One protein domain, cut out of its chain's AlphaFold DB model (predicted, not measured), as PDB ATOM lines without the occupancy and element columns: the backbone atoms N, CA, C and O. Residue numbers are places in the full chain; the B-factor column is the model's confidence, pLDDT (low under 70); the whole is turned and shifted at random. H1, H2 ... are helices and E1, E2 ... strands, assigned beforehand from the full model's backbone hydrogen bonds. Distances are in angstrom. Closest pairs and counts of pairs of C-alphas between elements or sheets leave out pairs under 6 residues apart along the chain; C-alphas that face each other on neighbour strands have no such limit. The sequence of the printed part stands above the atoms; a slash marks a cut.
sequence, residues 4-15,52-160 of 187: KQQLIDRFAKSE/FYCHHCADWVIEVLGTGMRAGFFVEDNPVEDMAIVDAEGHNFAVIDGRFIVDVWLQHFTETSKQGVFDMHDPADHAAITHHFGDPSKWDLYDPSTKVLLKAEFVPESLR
ATOM      1  N   LYS A   4     -12.586   3.445   3.551       96.19
ATOM      2  CA  LYS A   4     -12.118   4.816   3.274       96.19
ATOM      3  C   LYS A   4     -11.858   5.594   4.568       96.19
ATOM      4  O   LYS A   4     -10.769   6.121   4.738       96.19
ATOM      5  N   GLN A   5     -12.798   5.586   5.520       97.00
ATOM      6  CA  GLN A   5     -12.614   6.297   6.791       97.00
ATOM      7  C   GLN A   5     -11.481   5.707   7.640       97.00
ATOM      8  O   GLN A   5     -10.730   6.464   8.233       97.00
ATOM      9  N   GLN A   6     -11.306   4.382   7.665       96.44
ATOM     10  CA  GLN A   6     -10.174   3.764   8.374       96.44
ATOM     11  C   GLN A   6      -8.822   4.203   7.799       96.44
ATOM     12  O   GLN A   6      -7.887   4.439   8.557       96.44
ATOM     13  N   LEU A   7      -8.714   4.294   6.469       96.75
ATOM     14  CA  LEU A   7      -7.506   4.771   5.796       96.75
ATOM     15  C   LEU A   7      -7.276   6.260   6.075       96.75
ATOM     16  O   LEU A   7      -6.157   6.640   6.405       96.75
ATOM     17  N   ILE A   8      -8.334   7.077   6.022       96.31
ATOM     18  CA  ILE A   8      -8.267   8.493   6.404       96.31
ATOM     19  C   ILE A   8      -7.763   8.606   7.837       96.31
ATOM     20  O   ILE A   8      -6.745   9.240   8.062       96.31
ATOM     21  N   ASP A   9      -8.399   7.941   8.800       95.06
ATOM     22  CA  ASP A   9      -8.007   8.014  10.209       95.06
ATOM     23  C   ASP A   9      -6.562   7.533  10.429       95.06
ATOM     24  O   ASP A   9      -5.859   8.068  11.288       95.06
ATOM     25  N   ARG A  10      -6.097   6.554   9.636       95.00
ATOM     26  CA  ARG A  10      -4.727   6.033   9.713       95.00
ATOM     27  C   ARG A  10      -3.680   7.047   9.258       95.00
ATOM     28  O   ARG A  10      -2.611   7.079   9.862       95.00
ATOM     29  N   PHE A  11      -3.981   7.832   8.226       94.44
ATOM     30  CA  PHE A  11      -3.028   8.736   7.568       94.44
ATOM     31  C   PHE A  11      -3.390  10.227   7.703       94.44
ATOM     32  O   PHE A  11      -2.740  11.076   7.104       94.44
ATOM     33  N   ALA A  12      -4.403  10.570   8.507       86.50
ATOM     34  CA  ALA A  12      -4.911  11.936   8.670       86.50
ATOM     35  C   ALA A  12      -3.905  12.896   9.307       86.50
ATOM     36  O   ALA A  12      -3.997  14.106   9.109       86.50
ATOM     37  N   LYS A  13      -2.987  12.378  10.124       79.94
ATOM     38  CA  LYS A  13      -1.942  13.179  10.752       79.94
ATOM     39  C   LYS A  13      -0.670  13.006   9.956       79.94
ATOM     40  O   LYS A  13      -0.298  11.871   9.663       79.94
ATOM     41  N   SER A  14      -0.003  14.120   9.683       67.50
ATOM     42  CA  SER A  14       1.369  14.031   9.229       67.50
ATOM     43  C   SER A  14       2.204  13.414  10.348       67.50
ATOM     44  O   SER A  14       2.246  13.930  11.466       67.50
ATOM     45  N   GLU A  15       2.788  12.252  10.065       76.50
ATOM     46  CA  GLU A  15       3.826  11.644  10.900       76.50
ATOM     47  C   GLU A  15       5.224  12.049  10.389       76.50
ATOM     48  O   GLU A  15       6.228  11.447  10.778       76.50
ATOM     49  N   PHE A  52      10.229  14.119  -0.271       94.88
ATOM     50  CA  PHE A  52      10.431  14.719  -1.595       94.88
ATOM     51  C   PHE A  52      10.224  13.702  -2.730       94.88
ATOM     52  O   PHE A  52       9.642  14.021  -3.763       94.88
ATOM     53  N   TYR A  53      10.614  12.446  -2.502       96.19
ATOM     54  CA  TYR A  53      10.367  11.353  -3.429       96.19
ATOM     55  C   TYR A  53       8.996  10.708  -3.182       96.19
ATOM     56  O   TYR A  53       8.827   9.918  -2.252       96.19
ATOM     57  N   CYS A  54       8.031  10.962  -4.069       97.31
ATOM     58  CA  CYS A  54       6.670  10.412  -3.983       97.31
ATOM     59  C   CYS A  54       6.626   8.876  -3.860       97.31
ATOM     60  O   CYS A  54       5.804   8.326  -3.125       97.31
ATOM     61  N   HIS A  55       7.567   8.156  -4.482       97.06
ATOM     62  CA  HIS A  55       7.639   6.700  -4.344       97.06
ATOM     63  C   HIS A  55       7.987   6.235  -2.919       97.06
ATOM     64  O   HIS A  55       7.523   5.168  -2.523       97.06
ATOM     65  N   HIS A  56       8.734   7.018  -2.125       96.69
ATOM     66  CA  HIS A  56       8.947   6.710  -0.706       96.69
ATOM     67  C   HIS A  56       7.635   6.791   0.082       96.69
ATOM     68  O   HIS A  56       7.374   5.933   0.925       96.69
ATOM     69  N   CYS A  57       6.796   7.788  -0.213       97.44
ATOM     70  CA  CYS A  57       5.480   7.952   0.403       97.44
ATOM     71  C   CYS A  57       4.557   6.771   0.078       97.44
ATOM     72  O   CYS A  57       3.957   6.190   0.984       97.44
ATOM     73  N   ALA A  58       4.485   6.375  -1.197       97.81
ATOM     74  CA  ALA A  58       3.704   5.219  -1.628       97.81
ATOM     75  C   ALA A  58       4.181   3.918  -0.958       97.81
ATOM     76  O   ALA A  58       3.373   3.166  -0.410       97.81
ATOM     77  N   ASP A  59       5.495   3.677  -0.953       96.62
ATOM     78  CA  ASP A  59       6.083   2.477  -0.354       96.62
ATOM     79  C   ASP A  59       5.843   2.425   1.161       96.62
ATOM     80  O   ASP A  59       5.519   1.362   1.685       96.62
ATOM     81  N   TRP A  60       5.933   3.560   1.864       96.19
ATOM     82  CA  TRP A  60       5.661   3.629   3.302       96.19
ATOM     83  C   TRP A  60       4.203   3.306   3.641       96.19
ATOM     84  O   TRP A  60       3.944   2.562   4.587       96.19
ATOM     85  N   VAL A  61       3.241   3.803   2.858       97.19
ATOM     86  CA  VAL A  61       1.825   3.447   3.042       97.19
ATOM     87  C   VAL A  61       1.629   1.933   2.914       97.19
ATOM     88  O   VAL A  61       0.962   1.320   3.753       97.19
ATOM     89  N   ILE A  62       2.228   1.322   1.888       97.31
ATOM     90  CA  ILE A  62       2.137  -0.123   1.642       97.31
ATOM     91  C   ILE A  62       2.826  -0.909   2.765       97.31
ATOM     92  O   ILE A  62       2.269  -1.893   3.247       97.31
ATOM     93  N   GLU A  63       3.997  -0.457   3.223       95.31
ATOM     94  CA  GLU A  63       4.735  -1.034   4.353       95.31
ATOM     95  C   GLU A  63       3.881  -1.033   5.629       95.31
ATOM     96  O   GLU A  63       3.718  -2.071   6.271       95.31
ATOM     97  N   VAL A  64       3.272   0.109   5.963       95.44
ATOM     98  CA  VAL A  64       2.422   0.279   7.149       95.44
ATOM     99  C   VAL A  64       1.189  -0.622   7.116       95.44
ATOM    100  O   VAL A  64       0.766  -1.126   8.159       95.44
ATOM    101  N   LEU A  65       0.581  -0.801   5.944       95.88
ATOM    102  CA  LEU A  65      -0.621  -1.622   5.789       95.88
ATOM    103  C   LEU A  65      -0.311  -3.105   5.547       95.88
ATOM    104  O   LEU A  65      -1.208  -3.936   5.686       95.88
ATOM    105  N   GLY A  66       0.929  -3.440   5.184       95.75
ATOM    106  CA  GLY A  66       1.356  -4.790   4.812       95.75
ATOM    107  C   GLY A  66       0.727  -5.311   3.515       95.75
ATOM    108  O   GLY A  66       0.761  -6.513   3.262       95.75
ATOM    109  N   THR A  67       0.104  -4.438   2.719       94.94
ATOM    110  CA  THR A  67      -0.602  -4.785   1.479       94.94
ATOM    111  C   THR A  67      -0.737  -3.565   0.572       94.94
ATOM    112  O   THR A  67      -0.777  -2.433   1.052       94.94
ATOM    113  N   GLY A  68      -0.854  -3.805  -0.732       95.56
ATOM    114  CA  GLY A  68      -1.041  -2.778  -1.751       95.56
ATOM    115  C   GLY A  68      -0.009  -2.857  -2.869       95.56
ATOM    116  O   GLY A  68       0.939  -3.639  -2.818       95.56
ATOM    117  N   MET A  69      -0.213  -2.030  -3.887       96.88
ATOM    118  CA  MET A  69       0.725  -1.840  -4.991       96.88
ATOM    119  C   MET A  69       1.076  -0.366  -5.099       96.88
ATOM    120  O   MET A  69       0.236   0.496  -4.845       96.88
ATOM    121  N   ARG A  70       2.304  -0.068  -5.511       98.00
ATOM    122  CA  ARG A  70       2.666   1.282  -5.923       98.00
ATOM    123  C   ARG A  70       2.232   1.455  -7.369       98.00
ATOM    124  O   ARG A  70       2.729   0.748  -8.240       98.00
ATOM    125  N   ALA A  71       1.325   2.383  -7.614       98.25
ATOM    126  CA  ALA A  71       1.008   2.833  -8.956       98.25
ATOM    127  C   ALA A  71       1.857   4.060  -9.306       98.25
ATOM    128  O   ALA A  71       2.368   4.756  -8.420       98.25
ATOM    129  N   GLY A  72       2.025   4.333 -10.593       97.88
ATOM    130  CA  GLY A  72       2.571   5.608 -11.029       97.88
ATOM    131  C   GLY A  72       2.590   5.800 -12.528       97.88
ATOM    132  O   GLY A  72       2.296   4.884 -13.290       97.88
ATOM    133  N   PHE A  73       2.931   7.012 -12.935       98.31
ATOM    134  CA  PHE A  73       2.965   7.426 -14.331       98.31
ATOM    135  C   PHE A  73       3.938   8.592 -14.520       98.31
ATOM    136  O   PHE A  73       4.274   9.289 -13.561       98.31
ATOM    137  N   PHE A  74       4.343   8.806 -15.770       98.00
ATOM    138  CA  PHE A  74       4.982  10.037 -16.235       98.00
ATOM    139  C   PHE A  74       3.930  10.951 -16.868       98.00
ATOM    140  O   PHE A  74       2.979  10.463 -17.489       98.00
ATOM    141  N   VAL A  75       4.076  12.266 -16.703       97.50
ATOM    142  CA  VAL A  75       3.078  13.251 -17.170       97.50
ATOM    143  C   VAL A  75       2.973  13.268 -18.697       97.50
ATOM    144  O   VAL A  75       1.896  13.508 -19.240       97.50
ATOM    145  N   GLU A  76       4.054  12.943 -19.406       97.06
ATOM    146  CA  GLU A  76       4.077  12.844 -20.868       97.06
ATOM    147  C   GLU A  76       3.150  11.738 -21.396       97.06
ATOM    148  O   GLU A  76       2.546  11.891 -22.460       97.06
ATOM    149  N   ASP A  77       3.018  10.640 -20.647       97.38
ATOM    150  CA  ASP A  77       2.208   9.474 -21.017       97.38
ATOM    151  C   ASP A  77       0.788   9.524 -20.427       97.38
ATOM    152  O   ASP A  77      -0.144   8.912 -20.969       97.38
ATOM    153  N   ASN A  78       0.623  10.255 -19.322       97.56
ATOM    154  CA  ASN A  78      -0.633  10.456 -18.611       97.56
ATOM    155  C   ASN A  78      -0.759  11.918 -18.142       97.56
ATOM    156  O   ASN A  78      -0.428  12.223 -16.994       97.56
ATOM    157  N   PRO A  79      -1.218  12.829 -19.019       96.31
ATOM    158  CA  PRO A  79      -1.365  14.236 -18.669       96.31
ATOM    159  C   PRO A  79      -2.364  14.432 -17.527       96.31
ATOM    160  O   PRO A  79      -3.468  13.884 -17.555       96.31
ATOM    161  N   VAL A  80      -1.986  15.259 -16.554       97.00
ATOM    162  CA  VAL A  80      -2.809  15.631 -15.395       97.00
ATOM    163  C   VAL A  80      -2.848  17.147 -15.229       97.00
ATOM    164  O   VAL A  80      -2.107  17.875 -15.891       97.00
ATOM    165  N   GLU A  81      -3.737  17.629 -14.366       94.94
ATOM    166  CA  GLU A  81      -3.954  19.063 -14.147       94.94
ATOM    167  C   GLU A  81      -3.246  19.601 -12.892       94.94
ATOM    168  O   GLU A  81      -3.050  20.812 -12.779       94.94
ATOM    169  N   ASP A  82      -2.863  18.735 -11.945       96.69
ATOM    170  CA  ASP A  82      -2.168  19.158 -10.726       96.69
ATOM    171  C   ASP A  82      -0.730  19.603 -11.033       96.69
ATOM    172  O   ASP A  82       0.135  18.798 -11.387       96.69
ATOM    173  N   MET A  83      -0.461  20.898 -10.849       97.19
ATOM    174  CA  MET A  83       0.838  21.495 -11.153       97.19
ATOM    175  C   MET A  83       1.988  20.939 -10.314       97.19
ATOM    176  O   MET A  83       3.102  20.882 -10.821       97.19
ATOM    177  N   ALA A  84       1.753  20.488  -9.077       96.31
ATOM    178  CA  ALA A  84       2.825  19.880  -8.289       96.31
ATOM    179  C   ALA A  84       3.279  18.544  -8.893       96.31
ATOM    180  O   ALA A  84       4.457  18.206  -8.818       96.31
ATOM    181  N   ILE A  85       2.359  17.806  -9.521       97.31
ATOM    182  CA  ILE A  85       2.675  16.572 -10.248       97.31
ATOM    183  C   ILE A  85       3.321  16.889 -11.599       97.31
ATOM    184  O   ILE A  85       4.288  16.231 -11.978       97.31
ATOM    185  N   VAL A  86       2.827  17.911 -12.306       97.31
ATOM    186  CA  VAL A  86       3.431  18.381 -13.566       97.31
ATOM    187  C   VAL A  86       4.888  18.794 -13.355       97.31
ATOM    188  O   VAL A  86       5.757  18.340 -14.094       97.31
ATOM    189  N   ASP A  87       5.169  19.583 -12.318       97.00
ATOM    190  CA  ASP A  87       6.524  20.044 -11.990       97.00
ATOM    191  C   ASP A  87       7.444  18.897 -11.525       97.00
ATOM    192  O   ASP A  87       8.665  19.000 -11.639       97.00
ATOM    193  N   ALA A  88       6.871  17.798 -11.021       96.06
ATOM    194  CA  ALA A  88       7.591  16.577 -10.656       96.06
ATOM    195  C   ALA A  88       7.796  15.600 -11.835       96.06
ATOM    196  O   ALA A  88       8.401  14.545 -11.641       96.06
ATOM    197  N   GLU A  89       7.294  15.931 -13.034       97.31
ATOM    198  CA  GLU A  89       7.355  15.125 -14.272       97.31
ATOM    199  C   GLU A  89       6.648  13.753 -14.182       97.31
ATOM    200  O   GLU A  89       6.711  12.922 -15.089       97.31
ATOM    201  N   GLY A  90       5.920  13.487 -13.099       97.25
ATOM    202  CA  GLY A  90       5.293  12.196 -12.843       97.25
ATOM    203  C   GLY A  90       4.885  12.037 -11.389       97.25
ATOM    204  O   GLY A  90       5.140  12.897 -10.547       97.25
ATOM    205  N   HIS A  91       4.237  10.917 -11.081       98.31
ATOM    206  CA  HIS A  91       3.807  10.654  -9.714       98.31
ATOM    207  C   HIS A  91       3.735   9.175  -9.364       98.31
ATOM    208  O   HIS A  91       3.441   8.327 -10.208       98.31
ATOM    209  N   ASN A  92       3.967   8.874  -8.087       98.38
ATOM    210  CA  ASN A  92       3.786   7.559  -7.495       98.38
ATOM    211  C   ASN A  92       2.902   7.642  -6.251       98.38
ATOM    212  O   ASN A  92       3.126   8.464  -5.367       98.38
ATOM    213  N   PHE A  93       1.957   6.715  -6.145       98.56
ATOM    214  CA  PHE A  93       0.991   6.645  -5.049       98.56
ATOM    215  C   PHE A  93       0.653   5.188  -4.724       98.56
ATOM    216  O   PHE A  93       0.945   4.272  -5.500       98.56
ATOM    217  N   ALA A  94       0.061   4.949  -3.556       98.31
ATOM    218  CA  ALA A  94      -0.328   3.606  -3.146       98.31
ATOM    219  C   ALA A  94      -1.755   3.289  -3.605       98.31
ATOM    220  O   ALA A  94      -2.675   4.076  -3.389       98.31
ATOM    221  N   VAL A  95      -1.952   2.102  -4.178       98.00
ATOM    222  CA  VAL A  95      -3.266   1.514  -4.447       98.00
ATOM    223  C   VAL A  95      -3.494   0.364  -3.473       98.00
ATOM    224  O   VAL A  95      -2.796  -0.653  -3.498       98.00
ATOM    225  N   ILE A  96      -4.487   0.528  -2.605       96.88
ATOM    226  CA  ILE A  96      -4.838  -0.397  -1.530       96.88
ATOM    227  C   ILE A  96      -6.103  -1.160  -1.905       96.88
ATOM    228  O   ILE A  96      -7.096  -0.577  -2.350       96.88
ATOM    229  N   ASP A  97      -6.067  -2.480  -1.718       93.19
ATOM    230  CA  ASP A  97      -7.184  -3.392  -1.992       93.19
ATOM    231  C   ASP A  97      -7.723  -3.277  -3.441       93.19
ATOM    232  O   ASP A  97      -8.901  -3.522  -3.692       93.19
ATOM    233  N   GLY A  98      -6.877  -2.848  -4.392       92.12
ATOM    234  CA  GLY A  98      -7.247  -2.607  -5.795       92.12
ATOM    235  C   GLY A  98      -8.266  -1.479  -6.009       92.12
ATOM    236  O   GLY A  98      -8.823  -1.366  -7.098       92.12
ATOM    237  N   ARG A  99      -8.547  -0.667  -4.980       95.19
ATOM    238  CA  ARG A  99      -9.692   0.257  -4.960       95.19
ATOM    239  C   ARG A  99      -9.370   1.648  -4.428       95.19
ATOM    240  O   ARG A  99      -9.901   2.631  -4.942       95.19
ATOM    241  N   PHE A 100      -8.561   1.740  -3.380       97.88
ATOM    242  CA  PHE A 100      -8.303   3.007  -2.707       97.88
ATOM    243  C   PHE A 100      -6.953   3.558  -3.129       97.88
ATOM    244  O   PHE A 100      -5.951   2.863  -2.996       97.88
ATOM    245  N   ILE A 101      -6.922   4.802  -3.583       98.50
ATOM    246  CA  ILE A 101      -5.681   5.556  -3.723       98.50
ATOM    247  C   ILE A 101      -5.381   6.176  -2.365       98.50
ATOM    248  O   ILE A 101      -6.252   6.810  -1.769       98.50
ATOM    249  N   VAL A 102      -4.166   5.978  -1.870       98.31
ATOM    250  CA  VAL A 102      -3.664   6.620  -0.657       98.31
ATOM    251  C   VAL A 102      -2.385   7.362  -1.011       98.31
ATOM    252  O   VAL A 102      -1.412   6.764  -1.476       98.31
ATOM    253  N   ASP A 103      -2.403   8.668  -0.789       97.94
ATOM    254  CA  ASP A 103      -1.372   9.584  -1.239       97.94
ATOM    255  C   ASP A 103      -1.051  10.629  -0.170       97.94
ATOM    256  O   ASP A 103      -1.665  11.692  -0.057       97.94
ATOM    257  N   VAL A 104      -0.054  10.291   0.641       96.75
ATOM    258  CA  VAL A 104       0.456  11.164   1.700       96.75
ATOM    259  C   VAL A 104       1.446  12.206   1.185       96.75
ATOM    260  O   VAL A 104       1.734  13.165   1.895       96.75
ATOM    261  N   TRP A 105       1.943  12.053  -0.047       97.31
ATOM    262  CA  TRP A 105       2.785  13.057  -0.692       97.31
ATOM    263  C   TRP A 105       1.945  14.278  -1.069       97.31
ATOM    264  O   TRP A 105       2.238  15.394  -0.648       97.31
ATOM    265  N   LEU A 106       0.830  14.040  -1.754       95.88
ATOM    266  CA  LEU A 106      -0.111  15.083  -2.151       95.88
ATOM    267  C   LEU A 106      -0.783  15.752  -0.937       95.88
ATOM    268  O   LEU A 106      -1.030  16.957  -0.926       95.88
ATOM    269  N   GLN A 107      -1.056  14.966   0.113       95.50
ATOM    270  CA  GLN A 107      -1.709  15.468   1.321       95.50
ATOM    271  C   GLN A 107      -0.790  16.300   2.222       95.50
ATOM    272  O   GLN A 107      -1.200  17.363   2.690       95.50
ATOM    273  N   HIS A 108       0.414  15.797   2.510       94.56
ATOM    274  CA  HIS A 108       1.267  16.344   3.574       94.56
ATOM    275  C   HIS A 108       2.548  16.997   3.061       94.56
ATOM    276  O   HIS A 108       3.084  17.853   3.752       94.56
ATOM    277  N   PHE A 109       3.049  16.619   1.879       94.25
ATOM    278  CA  PHE A 109       4.279  17.201   1.334       94.25
ATOM    279  C   PHE A 109       4.000  18.396   0.421       94.25
ATOM    280  O   PHE A 109       4.517  19.484   0.657       94.25
ATOM    281  N   THR A 110       3.172  18.220  -0.614       94.06
ATOM    282  CA  THR A 110       2.802  19.337  -1.505       94.06
ATOM    283  C   THR A 110       1.674  20.182  -0.930       94.06
ATOM    284  O   THR A 110       1.521  21.345  -1.297       94.06
ATOM    285  N   GLU A 111       0.859  19.573  -0.065       93.06
ATOM    286  CA  GLU A 111      -0.391  20.121   0.457       93.06
ATOM    287  C   GLU A 111      -1.370  20.624  -0.626       93.06
ATOM    288  O   GLU A 111      -2.280  21.406  -0.318       93.06
ATOM    289  N   THR A 112      -1.226  20.175  -1.882       93.00
ATOM    290  CA  THR A 112      -2.108  20.584  -2.991       93.00
ATOM    291  C   THR A 112      -3.516  20.019  -2.847       93.00
ATOM    292  O   THR A 112      -4.465  20.580  -3.391       93.00
ATOM    293  N   SER A 113      -3.687  18.977  -2.028       93.44
ATOM    294  CA  SER A 113      -4.993  18.491  -1.601       93.44
ATOM    295  C   SER A 113      -5.038  18.254  -0.099       93.44
ATOM    296  O   SER A 113      -4.105  17.744   0.509       93.44
ATOM    297  N   LYS A 114      -6.179  18.563   0.523       92.56
ATOM    298  CA  LYS A 114      -6.444  18.161   1.916       92.56
ATOM    299  C   LYS A 114      -6.963  16.722   2.020       92.56
ATOM    300  O   LYS A 114      -7.019  16.172   3.121       92.56
ATOM    301  N   GLN A 115      -7.314  16.106   0.890       95.00
ATOM    302  CA  GLN A 115      -7.724  14.711   0.788       95.00
ATOM    303  C   GLN A 115      -6.529  13.850   0.361       95.00
ATOM    304  O   GLN A 115      -6.018  14.010  -0.740       95.00
ATOM    305  N   GLY A 116      -6.109  12.917   1.222       96.06
ATOM    306  CA  GLY A 116      -5.052  11.937   0.920       96.06
ATOM    307  C   GLY A 116      -5.561  10.524   0.639       96.06
ATOM    308  O   GLY A 116      -4.764   9.614   0.438       96.06
ATOM    309  N   VAL A 117      -6.880  10.302   0.669       98.12
ATOM    310  CA  VAL A 117      -7.492   8.993   0.400       98.12
ATOM    311  C   VAL A 117      -8.658   9.161  -0.559       98.12
ATOM    312  O   VAL A 117      -9.615   9.878  -0.259       98.12
ATOM    313  N   PHE A 118      -8.606   8.444  -1.675       97.88
ATOM    314  CA  PHE A 118      -9.630   8.442  -2.712       97.88
ATOM    315  C   PHE A 118     -10.119   7.015  -2.946       97.88
ATOM    316  O   PHE A 118      -9.352   6.057  -2.902       97.88
ATOM    317  N   ASP A 119     -11.409   6.855  -3.176       97.44
ATOM    318  CA  ASP A 119     -12.073   5.605  -3.488       97.44
ATOM    319  C   ASP A 119     -12.488   5.640  -4.959       97.44
ATOM    320  O   ASP A 119     -13.377   6.392  -5.348       97.44
ATOM    321  N   MET A 120     -11.865   4.799  -5.788       95.81
ATOM    322  CA  MET A 120     -12.161   4.739  -7.226       95.81
ATOM    323  C   MET A 120     -13.616   4.345  -7.532       95.81
ATOM    324  O   MET A 120     -14.081   4.497  -8.663       95.81
ATOM    325  N   HIS A 121     -14.356   3.833  -6.546       95.06
ATOM    326  CA  HIS A 121     -15.766   3.480  -6.686       95.06
ATOM    327  C   HIS A 121     -16.713   4.535  -6.093       95.06
ATOM    328  O   HIS A 121     -17.926   4.353  -6.165       95.06
ATOM    329  N   ASP A 122     -16.192   5.612  -5.498       95.38
ATOM    330  CA  ASP A 122     -16.981   6.727  -4.972       95.38
ATOM    331  C   ASP A 122     -17.049   7.849  -6.024       95.38
ATOM    332  O   ASP A 122     -16.030   8.496  -6.284       95.38
ATOM    333  N   PRO A 123     -18.220   8.121  -6.634       94.25
ATOM    334  CA  PRO A 123     -18.360   9.180  -7.633       94.25
ATOM    335  C   PRO A 123     -17.930  10.564  -7.138       94.25
ATOM    336  O   PRO A 123     -17.530  11.400  -7.945       94.25
ATOM    337  N   ALA A 124     -17.976  10.807  -5.822       95.62
ATOM    338  CA  ALA A 124     -17.521  12.066  -5.240       95.62
ATOM    339  C   ALA A 124     -16.006  12.288  -5.402       95.62
ATOM    340  O   ALA A 124     -15.564  13.434  -5.409       95.62
ATOM    341  N   ASP A 125     -15.222  11.219  -5.570       96.75
ATOM    342  CA  ASP A 125     -13.768  11.307  -5.716       96.75
ATOM    343  C   ASP A 125     -13.315  11.370  -7.179       96.75
ATOM    344  O   ASP A 125     -12.182  11.757  -7.442       96.75
ATOM    345  N   HIS A 126     -14.163  11.012  -8.150       94.88
ATOM    346  CA  HIS A 126     -13.741  10.825  -9.551       94.88
ATOM    347  C   HIS A 126     -13.112  12.070 -10.172       94.88
ATOM    348  O   HIS A 126     -12.120  11.962 -10.892       94.88
ATOM    349  N   ALA A 127     -13.658  13.250  -9.870       94.69
ATOM    350  CA  ALA A 127     -13.110  14.514 -10.351       94.69
ATOM    351  C   ALA A 127     -11.690  14.751  -9.813       94.69
ATOM    352  O   ALA A 127     -10.786  15.046 -10.588       94.69
ATOM    353  N   ALA A 128     -11.477  14.549  -8.509       96.38
ATOM    354  CA  ALA A 128     -10.159  14.680  -7.900       96.38
ATOM    355  C   ALA A 128      -9.193  13.600  -8.409       96.38
ATOM    356  O   ALA A 128      -8.037  13.894  -8.699       96.38
ATOM    357  N   ILE A 129      -9.672  12.365  -8.594       96.69
ATOM    358  CA  ILE A 129      -8.847  11.279  -9.130       96.69
ATOM    359  C   ILE A 129      -8.364  11.616 -10.542       96.69
ATOM    360  O   ILE A 129      -7.190  11.437 -10.843       96.69
ATOM    361  N   THR A 130      -9.249  12.140 -11.389       95.25
ATOM    362  CA  THR A 130      -8.900  12.532 -12.762       95.25
ATOM    363  C   THR A 130      -7.914  13.699 -12.759       95.25
ATOM    364  O   THR A 130      -6.929  13.672 -13.488       95.25
ATOM    365  N   HIS A 131      -8.154  14.695 -11.903       96.31
ATOM    366  CA  HIS A 131      -7.324  15.891 -11.785       96.31
ATOM    367  C   HIS A 131      -5.884  15.578 -11.340       96.31
ATOM    368  O   HIS A 131      -4.941  16.102 -11.932       96.31
ATOM    369  N   HIS A 132      -5.710  14.707 -10.335       97.69
ATOM    370  CA  HIS A 132      -4.392  14.377  -9.778       97.69
ATOM    371  C   HIS A 132      -3.722  13.174 -10.461       97.69
ATOM    372  O   HIS A 132      -2.512  13.173 -10.653       97.69
ATOM    373  N   PHE A 133      -4.473  12.131 -10.819       97.50
ATOM    374  CA  PHE A 133      -3.902  10.840 -11.228       97.50
ATOM    375  C   PHE A 133      -4.170  10.473 -12.692       97.50
ATOM    376  O   PHE A 133      -3.620   9.484 -13.180       97.50
ATOM    377  N   GLY A 134      -4.989  11.239 -13.413       95.69
ATOM    378  CA  GLY A 134      -5.288  10.988 -14.822       95.69
ATOM    379  C   GLY A 134      -6.003   9.653 -15.053       95.69
ATOM    380  O   GLY A 134      -6.846   9.237 -14.258       95.69
ATOM    381  N   ASP A 135      -5.683   8.985 -16.162       94.69
ATOM    382  CA  ASP A 135      -6.321   7.729 -16.561       94.69
ATOM    383  C   ASP A 135      -5.640   6.511 -15.897       94.69
ATOM    384  O   ASP A 135      -4.471   6.237 -16.189       94.69
ATOM    385  N   PRO A 136      -6.364   5.704 -15.087       94.19
ATOM    386  CA  PRO A 136      -5.849   4.457 -14.523       94.19
ATOM    387  C   PRO A 136      -5.260   3.482 -15.537       94.19
ATOM    388  O   PRO A 136      -4.419   2.648 -15.192       94.19
ATOM    389  N   SER A 137      -5.675   3.572 -16.803       93.88
ATOM    390  CA  SER A 137      -5.147   2.721 -17.861       93.88
ATOM    391  C   SER A 137      -3.670   2.981 -18.186       93.88
ATOM    392  O   SER A 137      -3.027   2.125 -18.802       93.88
ATOM    393  N   LYS A 138      -3.143   4.130 -17.751       96.75
ATOM    394  CA  LYS A 138      -1.775   4.605 -17.974       96.75
ATOM    395  C   LYS A 138      -0.840   4.368 -16.793       96.75
ATOM    396  O   LYS A 138       0.314   4.779 -16.850       96.75
ATOM    397  N   TRP A 139      -1.314   3.727 -15.727       97.75
ATOM    398  CA  TRP A 139      -0.496   3.507 -14.543       97.75
ATOM    399  C   TRP A 139       0.356   2.248 -14.676       97.75
ATOM    400  O   TRP A 139      -0.152   1.144 -14.882       97.75
ATOM    401  N   ASP A 140       1.657   2.418 -14.478       97.38
ATOM    402  CA  ASP A 140       2.554   1.325 -14.149       97.38
ATOM    403  C   ASP A 140       2.224   0.814 -12.744       97.38
ATOM    404  O   ASP A 140       1.973   1.603 -11.830       97.38
ATOM    405  N   LEU A 141       2.270  -0.505 -12.548       97.12
ATOM    406  CA  LEU A 141       2.069  -1.126 -11.242       97.12
ATOM    407  C   LEU A 141       3.348  -1.800 -10.768       97.12
ATOM    408  O   LEU A 141       3.906  -2.665 -11.441       97.12
ATOM    409  N   TYR A 142       3.785  -1.443  -9.570       96.56
ATOM    410  CA  TYR A 142       4.915  -2.043  -8.891       96.56
ATOM    411  C   TYR A 142       4.460  -2.727  -7.605       96.56
ATOM    412  O   TYR A 142       3.848  -2.108  -6.733       96.56
ATOM    413  N   ASP A 143       4.789  -4.006  -7.473       92.19
ATOM    414  CA  ASP A 143       4.614  -4.747  -6.229       92.19
ATOM    415  C   ASP A 143       5.927  -4.710  -5.431       92.19
ATOM    416  O   ASP A 143       6.902  -5.362  -5.828       92.19
ATOM    417  N   PRO A 144       5.992  -3.981  -4.300       85.19
ATOM    418  CA  PRO A 144       7.212  -3.893  -3.504       85.19
ATOM    419  C   PRO A 144       7.608  -5.219  -2.843       85.19
ATOM    420  O   PRO A 144       8.790  -5.413  -2.548       85.19
ATOM    421  N   SER A 145       6.665  -6.146  -2.638       84.81
ATOM    422  CA  SER A 145       6.934  -7.439  -2.003       84.81
ATOM    423  C   SER A 145       7.661  -8.402  -2.946       84.81
ATOM    424  O   SER A 145       8.594  -9.097  -2.538       84.81
ATOM    425  N   THR A 146       7.280  -8.400  -4.226       89.31
ATOM    426  CA  THR A 146       7.873  -9.253  -5.271       89.31
ATOM    427  C   THR A 146       8.906  -8.526  -6.129       89.31
ATOM    428  O   THR A 146       9.655  -9.169  -6.863       89.31
ATOM    429  N   LYS A 147       8.989  -7.195  -6.005       91.88
ATOM    430  CA  LYS A 147       9.826  -6.294  -6.813       91.88
ATOM    431  C   LYS A 147       9.534  -6.390  -8.311       91.88
ATOM    432  O   LYS A 147      10.427  -6.211  -9.139       91.88
ATOM    433  N   VAL A 148       8.285  -6.683  -8.654       93.38
ATOM    434  CA  VAL A 148       7.821  -6.783 -10.037       93.38
ATOM    435  C   VAL A 148       7.228  -5.448 -10.461       93.38
ATOM    436  O   VAL A 148       6.359  -4.913  -9.782       93.38
ATOM    437  N   LEU A 149       7.692  -4.940 -11.602       94.69
ATOM    438  CA  LEU A 149       7.098  -3.809 -12.307       94.69
ATOM    439  C   LEU A 149       6.327  -4.328 -13.523       94.69
ATOM    440  O   LEU A 149       6.899  -4.993 -14.386       94.69
ATOM    441  N   LEU A 150       5.049  -3.988 -13.599       94.06
ATOM    442  CA  LEU A 150       4.198  -4.172 -14.764       94.06
ATOM    443  C   LEU A 150       4.003  -2.807 -15.413       94.06
ATOM    444  O   LEU A 150       3.417  -1.913 -14.802       94.06
ATOM    445  N   LYS A 151       4.500  -2.648 -16.643       96.06
ATOM    446  CA  LYS A 151       4.214  -1.449 -17.430       96.06
ATOM    447  C   LYS A 151       2.734  -1.382 -17.785       96.06
ATOM    448  O   LYS A 151       2.130  -2.439 -17.981       96.06
ATOM    449  N   ALA A 152       2.165  -0.183 -17.861       93.75
ATOM    450  CA  ALA A 152       0.735   0.054 -18.068       93.75
ATOM    451  C   ALA A 152       0.118  -0.785 -19.211       93.75
ATOM    452  O   ALA A 152      -0.977  -1.344 -19.072       93.75
ATOM    453  N   GLU A 153       0.841  -0.952 -20.323       92.75
ATOM    454  CA  GLU A 153       0.422  -1.750 -21.483       92.75
ATOM    455  C   GLU A 153       0.411  -3.271 -21.239       92.75
ATOM    456  O   GLU A 153      -0.242  -4.013 -21.972       92.75
ATOM    457  N   PHE A 154       1.105  -3.743 -20.200       93.44
ATOM    458  CA  PHE A 154       1.200  -5.152 -19.810       93.44
ATOM    459  C   PHE A 154       0.457  -5.478 -18.509       93.44
ATOM    460  O   PHE A 154       0.450  -6.639 -18.097       93.44
ATOM    461  N   VAL A 155      -0.181  -4.495 -17.862       90.38
ATOM    462  CA  VAL A 155      -1.024  -4.735 -16.681       90.38
ATOM    463  C   VAL A 155      -2.244  -5.574 -17.094       90.38
ATOM    464  O   VAL A 155      -3.053  -5.104 -17.907       90.38
ATOM    465  N   PRO A 156      -2.417  -6.795 -16.546       88.75
ATOM    466  CA  PRO A 156      -3.590  -7.621 -16.814       88.75
ATOM    467  C   PRO A 156      -4.873  -6.924 -16.365       88.75
ATOM    468  O   PRO A 156      -4.895  -6.299 -15.307       88.75
ATOM    469  N   GLU A 157      -5.966  -7.110 -17.104       86.69
ATOM    470  CA  GLU A 157      -7.259  -6.485 -16.785       86.69
ATOM    471  C   GLU A 157      -7.747  -6.809 -15.365       86.69
ATOM    472  O   GLU A 157      -8.311  -5.962 -14.686       86.69
ATOM    473  N   SER A 158      -7.460  -8.015 -14.865       86.44
ATOM    474  CA  SER A 158      -7.819  -8.427 -13.502       86.44
ATOM    475  C   SER A 158      -7.068  -7.685 -12.394       86.44
ATOM    476  O   SER A 158      -7.484  -7.760 -11.240       86.44
ATOM    477  N   LEU A 159      -5.954  -7.026 -12.717       84.75
ATOM    478  CA  LEU A 159      -5.164  -6.212 -11.792       84.75
ATOM    479  C   LEU A 159      -5.316  -4.714 -12.064       84.75
ATOM    480  O   LEU A 159      -4.799  -3.912 -11.291       84.75
ATOM    481  N   ARG A 160      -5.988  -4.336 -13.156       87.69
ATOM    482  CA  ARG A 160      -6.116  -2.944 -13.575       87.69
ATOM    483  C   ARG A 160      -7.024  -2.203 -12.589       87.69
ATOM    484  O   ARG A 160      -8.176  -2.600 -12.418       87.69
TER     485      ARG A 160
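AT A GLANCE: This is residues 4 to 15 and 52 to 160 of the 187 residues of an uncharacterized protein of Pseudomonas nitritireducens (UniProt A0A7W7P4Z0). A strongly twisted sheet of six strands runs through the domain, with the longest helix, H2, packed along one face over E2 and E1, and H5 on the opposite face. H1 covers the end of the sheet at E4 and E3, and the short helices H3 and H4 only graze the sheet. The printed part has 121 residues with five named helices and six named strands, in the order H1 H2 E1 H3 E2 E3 H4 E4 H5 E5 E6. The sheet, in the order E4 E3 E2 E1 E5 E6, is all antiparallel, and the class is mixed, helices and strands. The whole is compact, with a radius of gyration of the C-alphas of 13.1 A, and rounded, spanning 35 by 31 by 30 A.

HOW THE PARTS SIT: H1, residues 4 to 11, is on the sheet at a height of 8.7 A, over E4, residues 117 to 119, and only just over E3, residues 100 to 102, with 3 C-alphas falling on E3. H2, residues 54 to 65, is on the sheet at a height of 8.0 A and runs along E2, residues 90 to 96, at 3 degrees on the local plane; their closest C-alphas, of Ala 58 and Phe 93, are 4.6 A apart. E1, residues 69 to 74, is antiparallel to E2 at 159 degrees, with N 71 and O 93 at 2.9 A. H3, residues 83 to 87, only grazes the sheet with residues 84 to 86. E2 and E3 form a hairpin, with N 96 and O 100 at 2.8 A. H4, residues 104 to 109, touches H2 at a steep tilt of 61 degrees, opposite ways; their closest C-alphas, of Cys 54 and Trp 105, are 5.7 A apart. E4 pairs with E3 through N 101 and O 118, at 2.8 A. H5, residues 126 to 133, is on the opposite face from H2; its closest C-alpha pair with E4, Ile 129 and Phe 118, is 7.1 A apart. E5, residues 140 to 143, pairs with E1 through N 70 and O 142, at 2.8 A, and forms a hairpin with E6, residues 148 to 150, with N 150 and O 141 at 2.8 A. In H1, H2, H3, H4 and H5 every O i to N i+4 pair is within hydrogen-bond range.

IN THESE COORDINATES: H1 begins at C-alpha 4 (-12.118, 4.816, 3.274) and is 10.8 A long. H2 is 17.1 A, E1 16.9 A, E2 19.7 A, H5 10.0 A and E5 10.2 A long. E6 ends at C-alpha 150 (4.198, -4.172, -14.764).

THE WHOLE: The C-alphas farthest apart, of Lys 13 and Phe 154, are 35.8 A apart. Residues 16 to 51 are not printed, and C-alphas 15 and 52 across the cut are 14.5 A apart. Of the links printed whole, none is long. Mean pLDDT of the printed part is 94.8, and residue 14 is under 70.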